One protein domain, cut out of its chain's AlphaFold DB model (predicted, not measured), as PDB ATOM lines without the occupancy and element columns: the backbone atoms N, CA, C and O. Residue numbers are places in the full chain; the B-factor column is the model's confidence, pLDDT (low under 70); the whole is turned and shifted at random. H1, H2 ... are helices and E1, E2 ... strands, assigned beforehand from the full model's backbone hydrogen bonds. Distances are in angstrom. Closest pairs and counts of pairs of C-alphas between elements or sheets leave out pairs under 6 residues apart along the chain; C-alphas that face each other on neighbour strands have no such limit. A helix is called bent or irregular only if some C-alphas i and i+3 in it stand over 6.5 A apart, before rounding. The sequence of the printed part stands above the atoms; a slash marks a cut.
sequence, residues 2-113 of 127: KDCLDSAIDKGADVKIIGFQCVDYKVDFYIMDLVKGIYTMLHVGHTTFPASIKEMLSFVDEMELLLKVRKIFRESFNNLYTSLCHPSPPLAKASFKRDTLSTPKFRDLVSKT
ATOM      1  N   LYS A   2       8.126  33.706 -13.850       75.75
ATOM      2  CA  LYS A   2       6.776  33.201 -13.499       75.75
ATOM      3  C   LYS A   2       6.691  32.645 -12.071       75.75
ATOM      4  O   LYS A   2       5.834  33.073 -11.314       75.75
ATOM      5  N   ASP A   3       7.612  31.757 -11.700       77.44
ATOM      6  CA  ASP A   3       7.585  31.089 -10.387       77.44
ATOM      7  C   ASP A   3       7.715  32.076  -9.216       77.44
ATOM      8  O   ASP A   3       7.131  31.876  -8.156       77.44
ATOM      9  N   CYS A   4       8.434  33.187  -9.421       75.56
ATOM     10  CA  CYS A   4       8.510  34.270  -8.443       75.56
ATOM     11  C   CYS A   4       7.164  34.990  -8.293       75.56
ATOM     12  O   CYS A   4       6.778  35.313  -7.173       75.56
ATOM     13  N   LEU A   5       6.450  35.224  -9.404       79.06
ATOM     14  CA  LEU A   5       5.119  35.836  -9.382       79.06
ATOM     15  C   LEU A   5       4.123  34.922  -8.671       79.06
ATOM     16  O   LEU A   5       3.389  35.378  -7.800       79.06
ATOM     17  N   ASP A   6       4.159  33.628  -8.981       80.44
ATOM     18  CA  ASP A   6       3.299  32.631  -8.343       80.44
ATOM     19  C   ASP A   6       3.573  32.542  -6.847       80.44
ATOM     20  O   ASP A   6       2.643  32.623  -6.051       80.44
ATOM     21  N   SER A   7       4.846  32.488  -6.448       80.38
ATOM     22  CA  SER A   7       5.214  32.473  -5.032       80.38
ATOM     23  C   SER A   7       4.778  33.738  -4.289       80.38
ATOM     24  O   SER A   7       4.478  33.650  -3.097       80.38
ATOM     25  N   ALA A   8       4.783  34.906  -4.937       78.75
ATOM     26  CA  ALA A   8       4.322  36.151  -4.327       78.75
ATOM     27  C   ALA A   8       2.794  36.155  -4.165       78.75
ATOM     28  O   ALA A   8       2.287  36.464  -3.087       78.75
ATOM     29  N   ILE A   9       2.067  35.726  -5.200       81.06
ATOM     30  CA  ILE A   9       0.605  35.593  -5.179       81.06
ATOM     31  C   ILE A   9       0.158  34.573  -4.119       81.06
ATOM     32  O   ILE A   9      -0.821  34.816  -3.415       81.06
ATOM     33  N   ASP A  10       0.894  33.471  -3.955       80.12
ATOM     34  CA  ASP A  10       0.625  32.431  -2.946       80.12
ATOM     35  C   ASP A  10       0.747  32.947  -1.519       80.12
ATOM     36  O   ASP A  10       0.050  32.484  -0.618       80.12
ATOM     37  N   LYS A  11       1.600  33.951  -1.329       77.44
ATOM     38  CA  LYS A  11       1.769  34.673  -0.067       77.44
ATOM     39  C   LYS A  11       0.806  35.857   0.070       77.44
ATOM     40  O   LYS A  11       0.978  36.682   0.960       77.44
ATOM     41  N   GLY A  12      -0.192  35.948  -0.812       71.75
ATOM     42  CA  GLY A  12      -1.224  36.980  -0.784       71.75
ATOM     43  C   GLY A  12      -0.738  38.362  -1.208       71.75
ATOM     44  O   GLY A  12      -1.389  39.349  -0.870       71.75
ATOM     45  N   ALA A  13       0.378  38.451  -1.933       73.62
ATOM     46  CA  ALA A  13       0.914  39.713  -2.421       73.62
ATOM     47  C   ALA A  13       0.385  40.023  -3.838       73.62
ATOM     48  O   ALA A  13       0.496  39.196  -4.747       73.62
ATOM     49  N   ASP A  14      -0.185  41.219  -4.037       73.50
ATOM     50  CA  ASP A  14      -0.556  41.726  -5.368       73.50
ATOM     51  C   ASP A  14       0.625  42.492  -5.959       73.50
ATOM     52  O   ASP A  14       0.781  43.690  -5.719       73.50
ATOM     53  N   VAL A  15       1.511  41.794  -6.666       70.44
ATOM     54  CA  VAL A  15       2.802  42.383  -7.032       70.44
ATOM     55  C   VAL A  15       3.044  42.327  -8.518       70.44
ATOM     56  O   VAL A  15       2.893  41.292  -9.159       70.44
ATOM     57  N   LYS A  16       3.493  43.463  -9.045       77.44
ATOM     58  CA  LYS A  16       4.100  43.557 -10.363       77.44
ATOM     59  C   LYS A  16       5.589  43.287 -10.214       77.44
ATOM     60  O   LYS A  16       6.258  43.957  -9.431       77.44
ATOM     61  N   ILE A  17       6.109  42.308 -10.945       76.62
ATOM     62  CA  ILE A  17       7.543  42.004 -10.924       76.62
ATOM     63  C   ILE A  17       8.210  42.774 -12.049       76.62
ATOM     64  O   ILE A  17       7.804  42.659 -13.202       76.62
ATOM     65  N   ILE A  18       9.249  43.534 -11.723       79.69
ATOM     66  CA  ILE A  18      10.109  44.124 -12.742       79.69
ATOM     67  C   ILE A  18      11.169  43.089 -13.113       79.69
ATOM     68  O   ILE A  18      11.897  42.593 -12.253       79.69
ATOM     69  N   GLY A  19      11.227  42.747 -14.391       81.25
ATOM     70  CA  GLY A  19      12.251  41.904 -14.988       81.25
ATOM     71  C   GLY A  19      13.117  42.705 -15.950       81.25
ATOM     72  O   GLY A  19      12.753  43.800 -16.379       81.25
ATOM     73  N   PHE A  20      14.261  42.139 -16.313       86.06
ATOM     74  CA  PHE A  20      15.099  42.670 -17.377       86.06
ATOM     75  C   PHE A  20      15.631  41.528 -18.236       86.06
ATOM     76  O   PHE A  20      15.806  40.405 -17.759       86.06
ATOM     77  N   GLN A  21      15.883  41.829 -19.501       89.19
ATOM     78  CA  GLN A  21      16.549  40.939 -20.437       89.19
ATOM     79  C   GLN A  21      17.755  41.671 -21.006       89.19
ATOM     80  O   GLN A  21      17.632  42.802 -21.465       89.19
ATOM     81  N   CYS A  22      18.914  41.021 -20.963       89.50
ATOM     82  CA  CYS A  22      20.131  41.527 -21.579       89.50
ATOM     83  C   CYS A  22      20.403  40.728 -22.857       89.50
ATOM     84  O   CYS A  22      20.462  39.496 -22.801       89.50
ATOM     85  N   VAL A  23      20.534  41.416 -23.989       91.62
ATOM     86  CA  VAL A  23      20.957  40.848 -25.275       91.62
ATOM     87  C   VAL A  23      22.026  41.770 -25.846       91.62
ATOM     88  O   VAL A  23      21.774  42.957 -26.047       91.62
ATOM     89  N   ASP A  24      23.215  41.223 -26.083       91.56
ATOM     90  CA  ASP A  24      24.415  41.984 -26.433       91.56
ATOM     91  C   ASP A  24      24.660  43.131 -25.439       91.56
ATOM     92  O   ASP A  24      24.814  42.903 -24.239       91.56
ATOM     93  N   TYR A  25      24.672  44.369 -25.932       89.19
ATOM     94  CA  TYR A  25      24.841  45.570 -25.126       89.19
ATOM     95  C   TYR A  25      23.512  46.195 -24.695       89.19
ATOM     96  O   TYR A  25      23.509  47.219 -24.020       89.19
ATOM     97  N   LYS A  26      22.369  45.615 -25.059       90.25
ATOM     98  CA  LYS A  26      21.053  46.188 -24.779       90.25
ATOM     99  C   LYS A  26      20.403  45.511 -23.578       90.25
ATOM    100  O   LYS A  26      20.301  44.286 -23.517       90.25
ATOM    101  N   VAL A  27      19.905  46.317 -22.648       90.06
ATOM    102  CA  VAL A  27      19.080  45.858 -21.527       90.06
ATOM    103  C   VAL A  27      17.667  46.382 -21.702       90.06
ATOM    104  O   VAL A  27      17.432  47.583 -21.601       90.06
ATOM    105  N   ASP A  28      16.725  45.478 -21.947       90.06
ATOM    106  CA  ASP A  28      15.291  45.752 -22.006       90.06
ATOM    107  C   ASP A  28      14.645  45.492 -20.635       90.06
ATOM    108  O   ASP A  28      14.903  44.471 -19.992       90.06
ATOM    109  N   PHE A  29      13.780  46.400 -20.186       86.94
ATOM    110  CA  PHE A  29      13.064  46.319 -18.913       86.94
ATOM    111  C   PHE A  29      11.592  45.977 -19.136       86.94
ATOM    112  O   PHE A  29      10.929  46.550 -20.005       86.94
ATOM    113  N   TYR A  30      11.057  45.091 -18.298       87.81
ATOM    114  CA  TYR A  30       9.682  44.613 -18.393       87.81
ATOM    115  C   TYR A  30       8.975  44.665 -17.042       87.81
ATOM    116  O   TYR A  30       9.563  44.359 -16.010       87.81
ATOM    117  N   ILE A  31       7.683  44.979 -17.056       85.44
ATOM    118  CA  ILE A  31       6.774  44.773 -15.929       85.44
ATOM    119  C   ILE A  31       5.934  43.532 -16.208       85.44
ATOM    120  O   ILE A  31       5.263  43.438 -17.234       85.44
ATOM    121  N   MET A  32       5.955  42.592 -15.270       85.56
ATOM    122  CA  MET A  32       5.159  41.375 -15.294       85.56
ATOM    123  C   MET A  32       3.968  41.478 -14.350       85.56
ATOM    124  O   MET A  32       4.135  41.846 -13.188       85.56
ATOM    125  N   ASP A  33       2.789  41.095 -14.835       85.25
ATOM    126  CA  ASP A  33       1.555  41.040 -14.043       85.25
ATOM    127  C   ASP A  33       0.684  39.842 -14.460       85.25
ATOM    128  O   ASP A  33       0.683  39.445 -15.628       85.25
ATOM    129  N   LEU A  34      -0.075  39.284 -13.516       85.12
ATOM    130  CA  LEU A  34      -1.096  38.267 -13.764       85.12
ATOM    131  C   LEU A  34      -2.475  38.932 -13.777       85.12
ATOM    132  O   LEU A  34      -3.046  39.245 -12.729       85.12
ATOM    133  N   VAL A  35      -3.042  39.099 -14.970       82.88
ATOM    134  CA  VAL A  35      -4.349  39.734 -15.171       82.88
ATOM    135  C   VAL A  35      -5.301  38.721 -15.793       82.88
ATOM    136  O   VAL A  35      -5.049  38.214 -16.882       82.88
ATOM    137  N   LYS A  36      -6.405  38.404 -15.103       83.81
ATOM    138  CA  LYS A  36      -7.452  37.476 -15.585       83.81
ATOM    139  C   LYS A  36      -6.906  36.120 -16.086       83.81
ATOM    140  O   LYS A  36      -7.391  35.568 -17.070       83.81
ATOM    141  N   GLY A  37      -5.879  35.586 -15.425       80.31
ATOM    142  CA  GLY A  37      -5.266  34.294 -15.772       80.31
ATOM    143  C   GLY A  37      -4.276  34.333 -16.932       80.31
ATOM    144  O   GLY A  37      -3.863  33.279 -17.414       80.31
ATOM    145  N   ILE A  38      -3.893  35.531 -17.374       82.06
ATOM    146  CA  ILE A  38      -2.890  35.758 -18.410       82.06
ATOM    147  C   ILE A  38      -1.702  36.476 -17.770       82.06
ATOM    148  O   ILE A  38      -1.859  37.547 -17.181       82.06
ATOM    149  N   TYR A  39      -0.512  35.885 -17.888       84.31
ATOM    150  CA  TYR A  39       0.725  36.584 -17.555       84.31
ATOM    151  C   TYR A  39       1.028  37.566 -18.680       84.31
ATOM    152  O   TYR A  39       1.198  37.171 -19.833       84.31
ATOM    153  N   THR A  40       1.079  38.844 -18.338       85.19
ATOM    154  CA  THR A  40       1.408  39.930 -19.257       85.19
ATOM    155  C   THR A  40       2.817  40.419 -18.963       85.19
ATOM    156  O   THR A  40       3.195  40.554 -17.801       85.19
ATOM    157  N   MET A  41       3.596  40.647 -20.018       89.06
ATOM    158  CA  MET A  41       4.900  41.306 -19.968       89.06
ATOM    159  C   MET A  41       4.777  42.622 -20.727       89.06
ATOM    160  O   MET A  41       4.639  42.621 -21.948       89.06
ATOM    161  N   LEU A  42       4.796  43.736 -20.003       86.88
ATOM    162  CA  LEU A  42       4.793  45.075 -20.577       86.88
ATOM    163  C   LEU A  42       6.236  45.562 -20.687       86.88
ATOM    164  O   LEU A  42       6.917  45.672 -19.672       86.88
ATOM    165  N   HIS A  43       6.700  45.864 -21.898       88.81
ATOM    166  CA  HIS A  43       7.991  46.527 -22.093       88.81
ATOM    167  C   HIS A  43       7.910  47.974 -21.602       88.81
ATOM    168  O   HIS A  43       6.980  48.698 -21.951       88.81
ATOM    169  N   VAL A  44       8.852  48.371 -20.750       83.94
ATOM    170  CA  VAL A  44       8.870  49.695 -20.102       83.94
ATOM    171  C   VAL A  44       9.912  50.606 -20.736       83.94
ATOM    172  O   VAL A  44       9.773  51.825 -20.712       83.94
ATOM    173  N   GLY A  45      10.961  50.022 -21.301       84.44
ATOM    174  CA  GLY A  45      12.046  50.762 -21.915       84.44
ATOM    175  C   GLY A  45      13.291  49.910 -22.036       84.44
ATOM    176  O   GLY A  45      13.294  48.725 -21.701       84.44
ATOM    177  N   HIS A  46      14.359  50.531 -22.509       88.00
ATOM    178  CA  HIS A  46      15.659  49.898 -22.608       88.00
ATOM    179  C   HIS A  46      16.776  50.913 -22.407       88.00
ATOM    180  O   HIS A  46      16.546  52.117 -22.489       88.00
ATOM    181  N   THR A  47      17.976  50.406 -22.166       86.38
ATOM    182  CA  THR A  47      19.224  51.159 -22.301       86.38
ATOM    183  C   THR A  47      20.199  50.340 -23.133       86.38
ATOM    184  O   THR A  47      20.075  49.110 -23.195       86.38
ATOM    185  N   THR A  48      21.167  51.005 -23.747       88.38
ATOM    186  CA  THR A  48      22.262  50.327 -24.438       88.38
ATOM    187  C   THR A  48      23.572  50.711 -23.772       88.38
ATOM    188  O   THR A  48      23.932  51.881 -23.707       88.38
ATOM    189  N   PHE A  49      24.287  49.718 -23.259       88.19
ATOM    190  CA  PHE A  49      25.638  49.902 -22.769       88.19
ATOM    191  C   PHE A  49      26.574  50.236 -23.937       88.19
ATOM    192  O   PHE A  49      26.444  49.670 -25.020       88.19
ATOM    193  N   PRO A  50      27.532  51.143 -23.736       90.38
ATOM    194  CA  PRO A  50      28.433  51.556 -24.794       90.38
ATOM    195  C   PRO A  50      29.391  50.408 -25.118       90.38
ATOM    196  O   PRO A  50      30.058  49.868 -24.231       90.38
ATOM    197  N   ALA A  51      29.482  50.049 -26.395       89.69
ATOM    198  CA  ALA A  51      30.420  49.043 -26.885       89.69
ATOM    199  C   ALA A  51      31.826  49.632 -27.099       89.69
ATOM    200  O   ALA A  51      32.808  48.899 -27.226       89.69
ATOM    201  N   SER A  52      31.945  50.965 -27.136       90.69
ATOM    202  CA  SER A  52      33.212  51.676 -27.311       90.69
ATOM    203  C   SER A  52      33.249  53.024 -26.581       90.69
ATOM    204  O   SER A  52      32.220  53.594 -26.227       90.69
ATOM    205  N   ILE A  53      34.452  53.594 -26.419       88.88
ATOM    206  CA  ILE A  53      34.656  54.915 -25.787       88.88
ATOM    207  C   ILE A  53      33.876  56.026 -26.511       88.88
ATOM    208  O   ILE A  53      33.429  56.979 -25.877       88.88
ATOM    209  N   LYS A  54      33.681  55.906 -27.831       89.75
ATOM    210  CA  LYS A  54      32.942  56.904 -28.622       89.75
ATOM    211  C   LYS A  54      31.473  57.006 -28.207       89.75
ATOM    212  O   LYS A  54      30.895  58.079 -28.299       89.75
ATOM    213  N   GLU A  55      30.898  55.909 -27.731       88.31
ATOM    214  CA  GLU A  55      29.499  55.822 -27.296       88.31
ATOM    215  C   GLU A  55      29.326  56.192 -25.817       88.31
ATOM    216  O   GLU A  55      28.207  56.351 -25.338       88.31
ATOM    217  N   MET A  56      30.430  56.370 -25.082       87.75
ATOM    218  CA  MET A  56      30.399  56.603 -23.640       87.75
ATOM    219  C   MET A  56      29.710  57.919 -23.272       87.75
ATOM    220  O   MET A  56      29.029  57.981 -22.255       87.75
ATOM    221  N   LEU A  57      29.870  58.962 -24.096       86.25
ATOM    222  CA  LEU A  57      29.255  60.266 -23.843       86.25
ATOM    223  C   LEU A  57      27.723  60.172 -23.920       86.25
ATOM    224  O   LEU A  57      27.037  60.576 -22.992       86.25
ATOM    225  N   SER A  58      27.206  59.546 -24.981       83.69
ATOM    226  CA  SER A  58      25.769  59.312 -25.158       83.69
ATOM    227  C   SER A  58      25.196  58.409 -24.065       83.69
ATOM    228  O   SER A  58      24.089  58.638 -23.591       83.69
ATOM    229  N   PHE A  59      25.967  57.422 -23.602       85.69
ATOM    230  CA  PHE A  59      25.558  56.597 -22.467       85.69
ATOM    231  C   PHE A  59      25.462  57.391 -21.157       85.69
ATOM    232  O   PHE A  59      24.555  57.147 -20.364       85.69
ATOM    233  N   VAL A  60      26.362  58.351 -20.914       86.12
ATOM    234  CA  VAL A  60      26.283  59.221 -19.727       86.12
ATOM    235  C   VAL A  60      24.975  60.014 -19.715       86.12
ATOM    236  O   VAL A  60      24.364  60.127 -18.653       86.12
ATOM    237  N   ASP A  61      24.497  60.474 -20.870       83.50
ATOM    238  CA  ASP A  61      23.198  61.148 -20.976       83.50
ATOM    239  C   ASP A  61      22.027  60.192 -20.649       83.50
ATOM    240  O   ASP A  61      21.050  60.583 -20.005       83.50
ATOM    241  N   GLU A  62      22.142  58.905 -20.996       81.75
ATOM    242  CA  GLU A  62      21.155  57.869 -20.644       81.75
ATOM    243  C   GLU A  62      21.184  57.450 -19.160       81.75
ATOM    244  O   GLU A  62      20.218  56.858 -18.660       81.75
ATOM    245  N   MET A  63      22.237  57.776 -18.402       84.19
ATOM    246  CA  MET A  63      22.351  57.373 -16.991       84.19
ATOM    247  C   MET A  63      21.230  57.948 -16.115       84.19
ATOM    248  O   MET A  63      20.856  57.331 -15.111       84.19
ATOM    249  N   GLU A  64      20.638  59.086 -16.487       82.06
ATOM    250  CA  GLU A  64      19.482  59.633 -15.769       82.06
ATOM    251  C   GLU A  64      18.266  58.689 -15.841       82.06
ATOM    252  O   GLU A  64      17.560  58.493 -14.842       82.06
ATOM    253  N   LEU A  65      18.047  58.043 -16.991       78.38
ATOM    254  CA  LEU A  65      17.002  57.034 -17.164       78.38
ATOM    255  C   LEU A  65      17.267  55.831 -16.255       78.38
ATOM    256  O   LEU A  65      16.369  55.391 -15.533       78.38
ATOM    257  N   LEU A  66      18.510  55.347 -16.218       81.56
ATOM    258  CA  LEU A  66      18.914  54.235 -15.355       81.56
ATOM    259  C   LEU A  66      18.717  54.541 -13.866       81.56
ATOM    260  O   LEU A  66      18.245  53.686 -13.110       81.56
ATOM    261  N   LEU A  67      19.008  55.769 -13.432       85.44
ATOM    262  CA  LEU A  67      18.769  56.203 -12.054       85.44
ATOM    263  C   LEU A  67      17.273  56.247 -11.710       85.44
ATOM    264  O   LEU A  67      16.885  55.823 -10.614       85.44
ATOM    265  N   LYS A  68      16.417  56.696 -12.638       83.12
ATOM    266  CA  LYS A  68      14.952  56.655 -12.474       83.12
ATOM    267  C   LYS A  68      14.444  55.216 -12.385       83.12
ATOM    268  O   LYS A  68      13.696  54.897 -11.459       83.12
ATOM    269  N   VAL A  69      14.909  54.328 -13.266       79.50
ATOM    270  CA  VAL A  69      14.568  52.892 -13.239       79.50
ATOM    271  C   VAL A  69      15.000  52.256 -11.917       79.50
ATOM    272  O   VAL A  69      14.201  51.571 -11.280       79.50
ATOM    273  N   ARG A  70      16.214  52.546 -11.435       84.81
ATOM    274  CA  ARG A  70      16.703  52.078 -10.127       84.81
ATOM    275  C   ARG A  70      15.774  52.497  -8.987       84.81
ATOM    276  O   ARG A  70      15.511  51.687  -8.097       84.81
ATOM    277  N   LYS A  71      15.298  53.745  -8.980       87.19
ATOM    278  CA  LYS A  71      14.387  54.244  -7.938       87.19
ATOM    279  C   LYS A  71      13.073  53.460  -7.937       87.19
ATOM    280  O   LYS A  71      12.693  52.936  -6.893       87.19
ATOM    281  N   ILE A  72      12.455  53.305  -9.109       82.50
ATOM    282  CA  ILE A  72      11.216  52.530  -9.287       82.50
ATOM    283  C   ILE A  72      11.422  51.080  -8.837       82.50
ATOM    284  O   ILE A  72      10.587  50.521  -8.124       82.50
ATOM    285  N   PHE A  73      12.550  50.473  -9.211       80.88
ATOM    286  CA  PHE A  73      12.875  49.103  -8.832       80.88
ATOM    287  C   PHE A  73      13.018  48.947  -7.317       80.88
ATOM    288  O   PHE A  73      12.476  48.010  -6.739       80.88
ATOM    289  N   ARG A  74      13.699  49.889  -6.658       85.25
ATOM    290  CA  ARG A  74      13.889  49.875  -5.203       85.25
ATOM    291  C   ARG A  74      12.567  50.010  -4.453       85.25
ATOM    292  O   ARG A  74      12.332  49.260  -3.511       85.25
ATOM    293  N   GLU A  75      11.713  50.942  -4.863       84.06
ATOM    294  CA  GLU A  75      10.381  51.121  -4.269       84.06
ATOM    295  C   GLU A  75       9.515  49.871  -4.468       84.06
ATOM    296  O   GLU A  75       8.935  49.356  -3.512       84.06
ATOM    297  N   SER A  76       9.513  49.313  -5.682       78.00
ATOM    298  CA  SER A  76       8.781  48.081  -6.001       78.00
ATOM    299  C   SER A  76       9.279  46.888  -5.180       78.00
ATOM    300  O   SER A  76       8.474  46.126  -4.645       78.00
ATOM    301  N   PHE A  77      10.599  46.746  -5.027       80.94
ATOM    302  CA  PHE A  77      11.204  45.696  -4.212       80.94
ATOM    303  C   PHE A  77      10.840  45.839  -2.734       80.94
ATOM    304  O   PHE A  77      10.465  44.855  -2.105       80.94
ATOM    305  N   ASN A  78      10.909  47.048  -2.177       84.56
ATOM    306  CA  ASN A  78      10.550  47.285  -0.779       84.56
ATOM    307  C   ASN A  78       9.081  46.938  -0.508       84.56
ATOM    308  O   ASN A  78       8.777  46.327   0.517       84.56
ATOM    309  N   ASN A  79       8.183  47.276  -1.438       79.12
ATOM    310  CA  ASN A  79       6.770  46.917  -1.341       79.12
ATOM    311  C   ASN A  79       6.583  45.396  -1.389       79.12
ATOM    312  O   ASN A  79       5.949  44.838  -0.496       79.12
ATOM    313  N   LEU A  80       7.206  44.719  -2.364       76.25
ATOM    314  CA  LEU A  80       7.207  43.256  -2.463       76.25
ATOM    315  C   LEU A  80       7.702  42.616  -1.163       76.25
ATOM    316  O   LEU A  80       7.032  41.757  -0.600       76.25
ATOM    317  N   TYR A  81       8.870  43.037  -0.683       81.94
ATOM    318  CA  TYR A  81       9.493  42.495   0.518       81.94
ATOM    319  C   TYR A  81       8.596  42.680   1.744       81.94
ATOM    320  O   TYR A  81       8.364  41.731   2.488       81.94
ATOM    321  N   THR A  82       8.011  43.868   1.907       82.81
ATOM    322  CA  THR A  82       7.080  44.155   3.006       82.81
ATOM    323  C   THR A  82       5.850  43.250   2.959       82.81
ATOM    324  O   THR A  82       5.480  42.694   3.994       82.81
ATOM    325  N   SER A  83       5.253  43.053   1.777       74.69
ATOM    326  CA  SER A  83       4.121  42.136   1.585       74.69
ATOM    327  C   SER A  83       4.497  40.674   1.826       74.69
ATOM    328  O   SER A  83       3.697  39.915   2.361       74.69
ATOM    329  N   LEU A  84       5.719  40.263   1.475       75.44
ATOM    330  CA  LEU A  84       6.212  38.907   1.731       75.44
ATOM    331  C   LEU A  84       6.469  38.646   3.222       75.44
ATOM    332  O   LEU A  84       6.288  37.513   3.670       75.44
ATOM    333  N   CYS A  85       6.905  39.659   3.975       83.19
ATOM    334  CA  CYS A  85       7.092  39.574   5.426       83.19
ATOM    335  C   CYS A  85       5.765  39.575   6.197       83.19
ATOM    336  O   CYS A  85       5.695  38.985   7.273       83.19
ATOM    337  N   HIS A  86       4.722  40.205   5.650       81.50
ATOM    338  CA  HIS A  86       3.400  40.315   6.271       81.50
ATOM    339  C   HIS A  86       2.326  39.759   5.327       81.50
ATOM    340  O   HIS A  86       1.573  40.532   4.729       81.50
ATOM    341  N   PRO A  87       2.272  38.426   5.150       72.75
ATOM    342  CA  PRO A  87       1.379  37.806   4.185       72.75
ATOM    343  C   PRO A  87      -0.088  38.061   4.542       72.75
ATOM    344  O   PRO A  87      -0.543  37.787   5.654       72.75
ATOM    345  N   SER A  88      -0.830  38.578   3.570       70.25
ATOM    346  CA  SER A  88      -2.283  38.730   3.612       70.25
ATOM    347  C   SER A  88      -2.984  37.472   3.079       70.25
ATOM    348  O   SER A  88      -2.346  36.627   2.447       70.25
ATOM    349  N   PRO A  89      -4.302  37.313   3.305       72.38
ATOM    350  CA  PRO A  89      -5.070  36.239   2.687       72.38
ATOM    351  C   PRO A  89      -4.880  36.203   1.161       72.38
ATOM    352  O   PRO A  89      -4.673  37.257   0.549       72.38
ATOM    353  N   PRO A  90      -4.983  35.018   0.528       66.06
ATOM    354  CA  PRO A  90      -4.802  34.886  -0.908       66.06
ATOM    355  C   PRO A  90      -5.757  35.810  -1.665       66.06
ATOM    356  O   PRO A  90      -6.977  35.741  -1.511       66.06
ATOM    357  N   LEU A  91      -5.190  36.680  -2.495       69.44
ATOM    358  CA  LEU A  91      -5.956  37.581  -3.347       69.44
ATOM    359  C   LEU A  91      -6.713  36.807  -4.425       69.44
ATOM    360  O   LEU A  91      -6.337  35.694  -4.796       69.44
ATOM    361  N   ALA A  92      -7.699  37.460  -5.046       72.94
ATOM    362  CA  ALA A  92      -8.417  36.924  -6.204       72.94
ATOM    363  C   ALA A  92      -7.471  36.399  -7.310       72.94
ATOM    364  O   ALA A  92      -7.786  35.407  -7.964       72.94
ATOM    365  N   LYS A  93      -6.275  36.993  -7.467       76.00
ATOM    366  CA  LYS A  93      -5.242  36.536  -8.414       76.00
ATOM    367  C   LYS A  93      -4.747  35.108  -8.177       76.00
ATOM    368  O   LYS A  93      -4.367  34.453  -9.144       76.00
ATOM    369  N   ALA A  94      -4.816  34.581  -6.955       75.12
ATOM    370  CA  ALA A  94      -4.441  33.195  -6.677       75.12
ATOM    371  C   ALA A  94      -5.326  32.195  -7.440       75.12
ATOM    372  O   ALA A  94      -4.827  31.180  -7.921       75.12
ATOM    373  N   SER A  95      -6.611  32.518  -7.631       78.38
ATOM    374  CA  SER A  95      -7.545  31.706  -8.428       78.38
ATOM    375  C   SER A  95      -7.256  31.736  -9.933       78.38
ATOM    376  O   SER A  95      -7.701  30.863 -10.672       78.38
ATOM    377  N   PHE A  96      -6.495  32.733 -10.396       79.62
ATOM    378  CA  PHE A  96      -6.125  32.896 -11.799       79.62
ATOM    379  C   PHE A  96      -4.841  32.155 -12.171       79.62
ATOM    380  O   PHE A  96      -4.512  32.077 -13.359       79.62
ATOM    381  N   LYS A  97      -4.110  31.614 -11.188       76.50
ATOM    382  CA  LYS A  97      -2.936  30.785 -11.454       76.50
ATOM    383  C   LYS A  97      -3.358  29.579 -12.283       76.50
ATOM    384  O   LYS A  97      -4.362  28.927 -12.002       76.50
ATOM    385  N   ARG A  98      -2.563  29.275 -13.302       71.25
ATOM    386  CA  ARG A  98      -2.724  28.059 -14.093       71.25
ATOM    387  C   ARG A  98      -1.615  27.087 -13.753       71.25
ATOM    388  O   ARG A  98      -0.457  27.483 -13.600       71.25
ATOM    389  N   ASP A  99      -2.000  25.821 -13.691       68.31
ATOM    390  CA  ASP A  99      -1.081  24.702 -13.595       68.31
ATOM    391  C   ASP A  99      -0.016  24.794 -14.695       68.31
ATOM    392  O   ASP A  99      -0.310  25.016 -15.872       68.31
ATOM    393  N   THR A 100       1.246  24.652 -14.302       64.50
ATOM    394  CA  THR A 100       2.379  24.594 -15.226       64.50
ATOM    395  C   THR A 100       2.532  23.201 -15.829       64.50
ATOM    396  O   THR A 100       1.984  22.204 -15.352       64.50
ATOM    397  N   LEU A 101       3.400  23.106 -16.837       66.25
ATOM    398  CA  LEU A 101       3.863  21.832 -17.399       66.25
ATOM    399  C   LEU A 101       4.616  20.958 -16.371       66.25
ATOM    400  O   LEU A 101       4.935  19.809 -16.638       66.25
ATOM    401  N   SER A 102       4.919  21.468 -15.178       62.00
ATOM    402  CA  SER A 102       5.579  20.709 -14.112       62.00
ATOM    403  C   SER A 102       4.610  19.945 -13.195       62.00
ATOM    404  O   SER A 102       5.073  19.281 -12.260       62.00
ATOM    405  N   THR A 103       3.299  19.970 -13.465       72.00
ATOM    406  CA  THR A 103       2.307  19.218 -12.678       72.00
ATOM    407  C   THR A 103       2.423  17.699 -12.849       72.00
ATOM    408  O   THR A 103       2.781  17.226 -13.930       72.00
ATOM    409  N   PRO A 104       2.067  16.906 -11.816       76.50
ATOM    410  CA  PRO A 104       2.005  15.447 -11.921       76.50
ATOM    411  C   PRO A 104       1.115  14.979 -13.080       76.50
ATOM    412  O   PRO A 104       1.530  14.135 -13.860       76.50
ATOM    413  N   LYS A 105      -0.052  15.614 -13.274       76.88
ATOM    414  CA  LYS A 105      -0.966  15.317 -14.392       76.88
ATOM    415  C   LYS A 105      -0.321  15.515 -15.763       76.88
ATOM    416  O   LYS A 105      -0.509  14.685 -16.648       76.88
ATOM    417  N   PHE A 106       0.423  16.606 -15.959       74.81
ATOM    418  CA  PHE A 106       1.118  16.836 -17.223       74.81
ATOM    419  C   PHE A 106       2.273  15.849 -17.413       74.81
ATOM    420  O   PHE A 106       2.438  15.304 -18.502       74.81
ATOM    421  N   ARG A 107       3.035  15.550 -16.352       76.38
ATOM    422  CA  ARG A 107       4.081  14.520 -16.410       76.38
ATOM    423  C   ARG A 107       3.516  13.146 -16.751       76.38
ATOM    424  O   ARG A 107       4.109  12.473 -17.579       76.38
ATOM    425  N   ASP A 108       2.365  12.766 -16.207       80.00
ATOM    426  CA  ASP A 108       1.678  11.511 -16.540       80.00
ATOM    427  C   ASP A 108       1.137  11.486 -17.976       80.00
ATOM    428  O   ASP A 108       1.073  10.432 -18.613       80.00
ATOM    429  N   LEU A 109       0.745  12.644 -18.512       77.88
ATOM    430  CA  LEU A 109       0.328  12.771 -19.906       77.88
ATOM    431  C   LEU A 109       1.517  12.568 -20.861       77.88
ATOM    432  O   LEU A 109       1.387  11.867 -21.864       77.88
ATOM    433  N   VAL A 110       2.670  13.164 -20.544       75.44
ATOM    434  CA  VAL A 110       3.877  13.138 -21.389       75.44
ATOM    435  C   VAL A 110       4.747  11.901 -21.136       75.44
ATOM    436  O   VAL A 110       5.465  11.462 -22.030       75.44
ATOM    437  N   SER A 111       4.660  11.253 -19.974       72.50
ATOM    438  CA  SER A 111       5.390  10.007 -19.689       72.50
ATOM    439  C   SER A 111       5.041   8.905 -20.693       72.50
ATOM    440  O   SER A 111       5.917   8.159 -21.123       72.50
ATOM    441  N   LYS A 112       3.789   8.877 -21.170       67.38
ATOM    442  CA  LYS A 112       3.313   7.967 -22.226       67.38
ATOM    443  C   LYS A 112       3.981   8.201 -23.584       67.38
ATOM    444  O   LYS A 112       4.037   7.287 -24.402       67.38
ATOM    445  N   THR A 113       4.469   9.414 -23.850       66.00
ATOM    446  CA  THR A 113       5.174   9.770 -25.092       66.00
ATOM    447  C   THR A 113       6.695   9.762 -24.936       66.00
ATOM    448  O   THR A 113       7.399   9.770 -25.949       66.00
TER     449      THR A 113
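What this domain is: This is residues 2 to 113 of the 127 residues of an uncharacterized protein of Rhizophagus irregularis (strain DAOM 181602 / DAOM 197198 / MUCL 43194) (UniProt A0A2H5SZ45). A long, kinked helix, H2, runs along a strongly twisted sheet of three strands; the short helices H1 and H3 sit near the sheet's end at the turn between E2 and E3, and residues 102 to 109, with much of H4, stick out. The sheet is a meander, each strand the antiparallel neighbour of the one before, in the order E1, E2, E3. The printed part has 112 residues with four named helices and three named strands, H1, E1, E2, E3, H2, H3, H4, of mixed class. It is loose, with a radius of gyration of the C-alphas of 18.5 A, and spans 56 by 42 by 22 A.

How they stand to each other: Start at H1, residues 2 to 10, on the sheet of E1, residues 17 to 23, E2, residues 26 to 35, and E3, residues 38 to 48; its closest C-alphas to E1 are Leu 5 and Ile 17, 6.8 A apart. Within hydrogen-bond range are N 19 and O 30, 2.8 A, in hairpin E1 and E2, and N 31 and O 42, 2.8 A, in hairpin E2 and E3. H2, residues 53 to 85, runs along the strands at a height over the sheet of 8.8 A; its closest C-alphas to E3 are Glu 62 and Thr 47, 7.2 A. With H2 on one face and H1 on the other, there are three layers, helices on both faces of a sheet. H3, residues 92 to 96, touches H1 at the C-alphas of Ala 94 and Ile 9, 5.8 A, and only grazes the sheet. H4, residues 104 to 111, touches no helix and is not on the sheet. H1 and H4 have every O i to N i+4 pair within range, H2 25 of 29, H3 0 of 1 but 2 of 2 O i to N i+3 pairs.

Where its parts are: Find C-alpha 2 at (6.776, 33.201, -13.499), where H1 begins its 12.2 A. E1 runs 19.7 A, E2 27.9 A and E3 29.7 A. H2 runs 44.4 A with a kink of 52 degrees near residue 61, and is only just irregular: C-alphas 54 and 57 are 6.9 A apart. H3 runs 7.3 A, and H4 10.1 A to C-alpha 111 at (5.390, 10.007, -19.689).

The domain as a whole: The C-alphas farthest apart, Leu 57 and Lys 112, are 58.4 A apart. The printed part has no cut and no long link. Its mean pLDDT is 80.7; look for values under 70 at residues 90 to 91, 99 to 102 and 112 to 113.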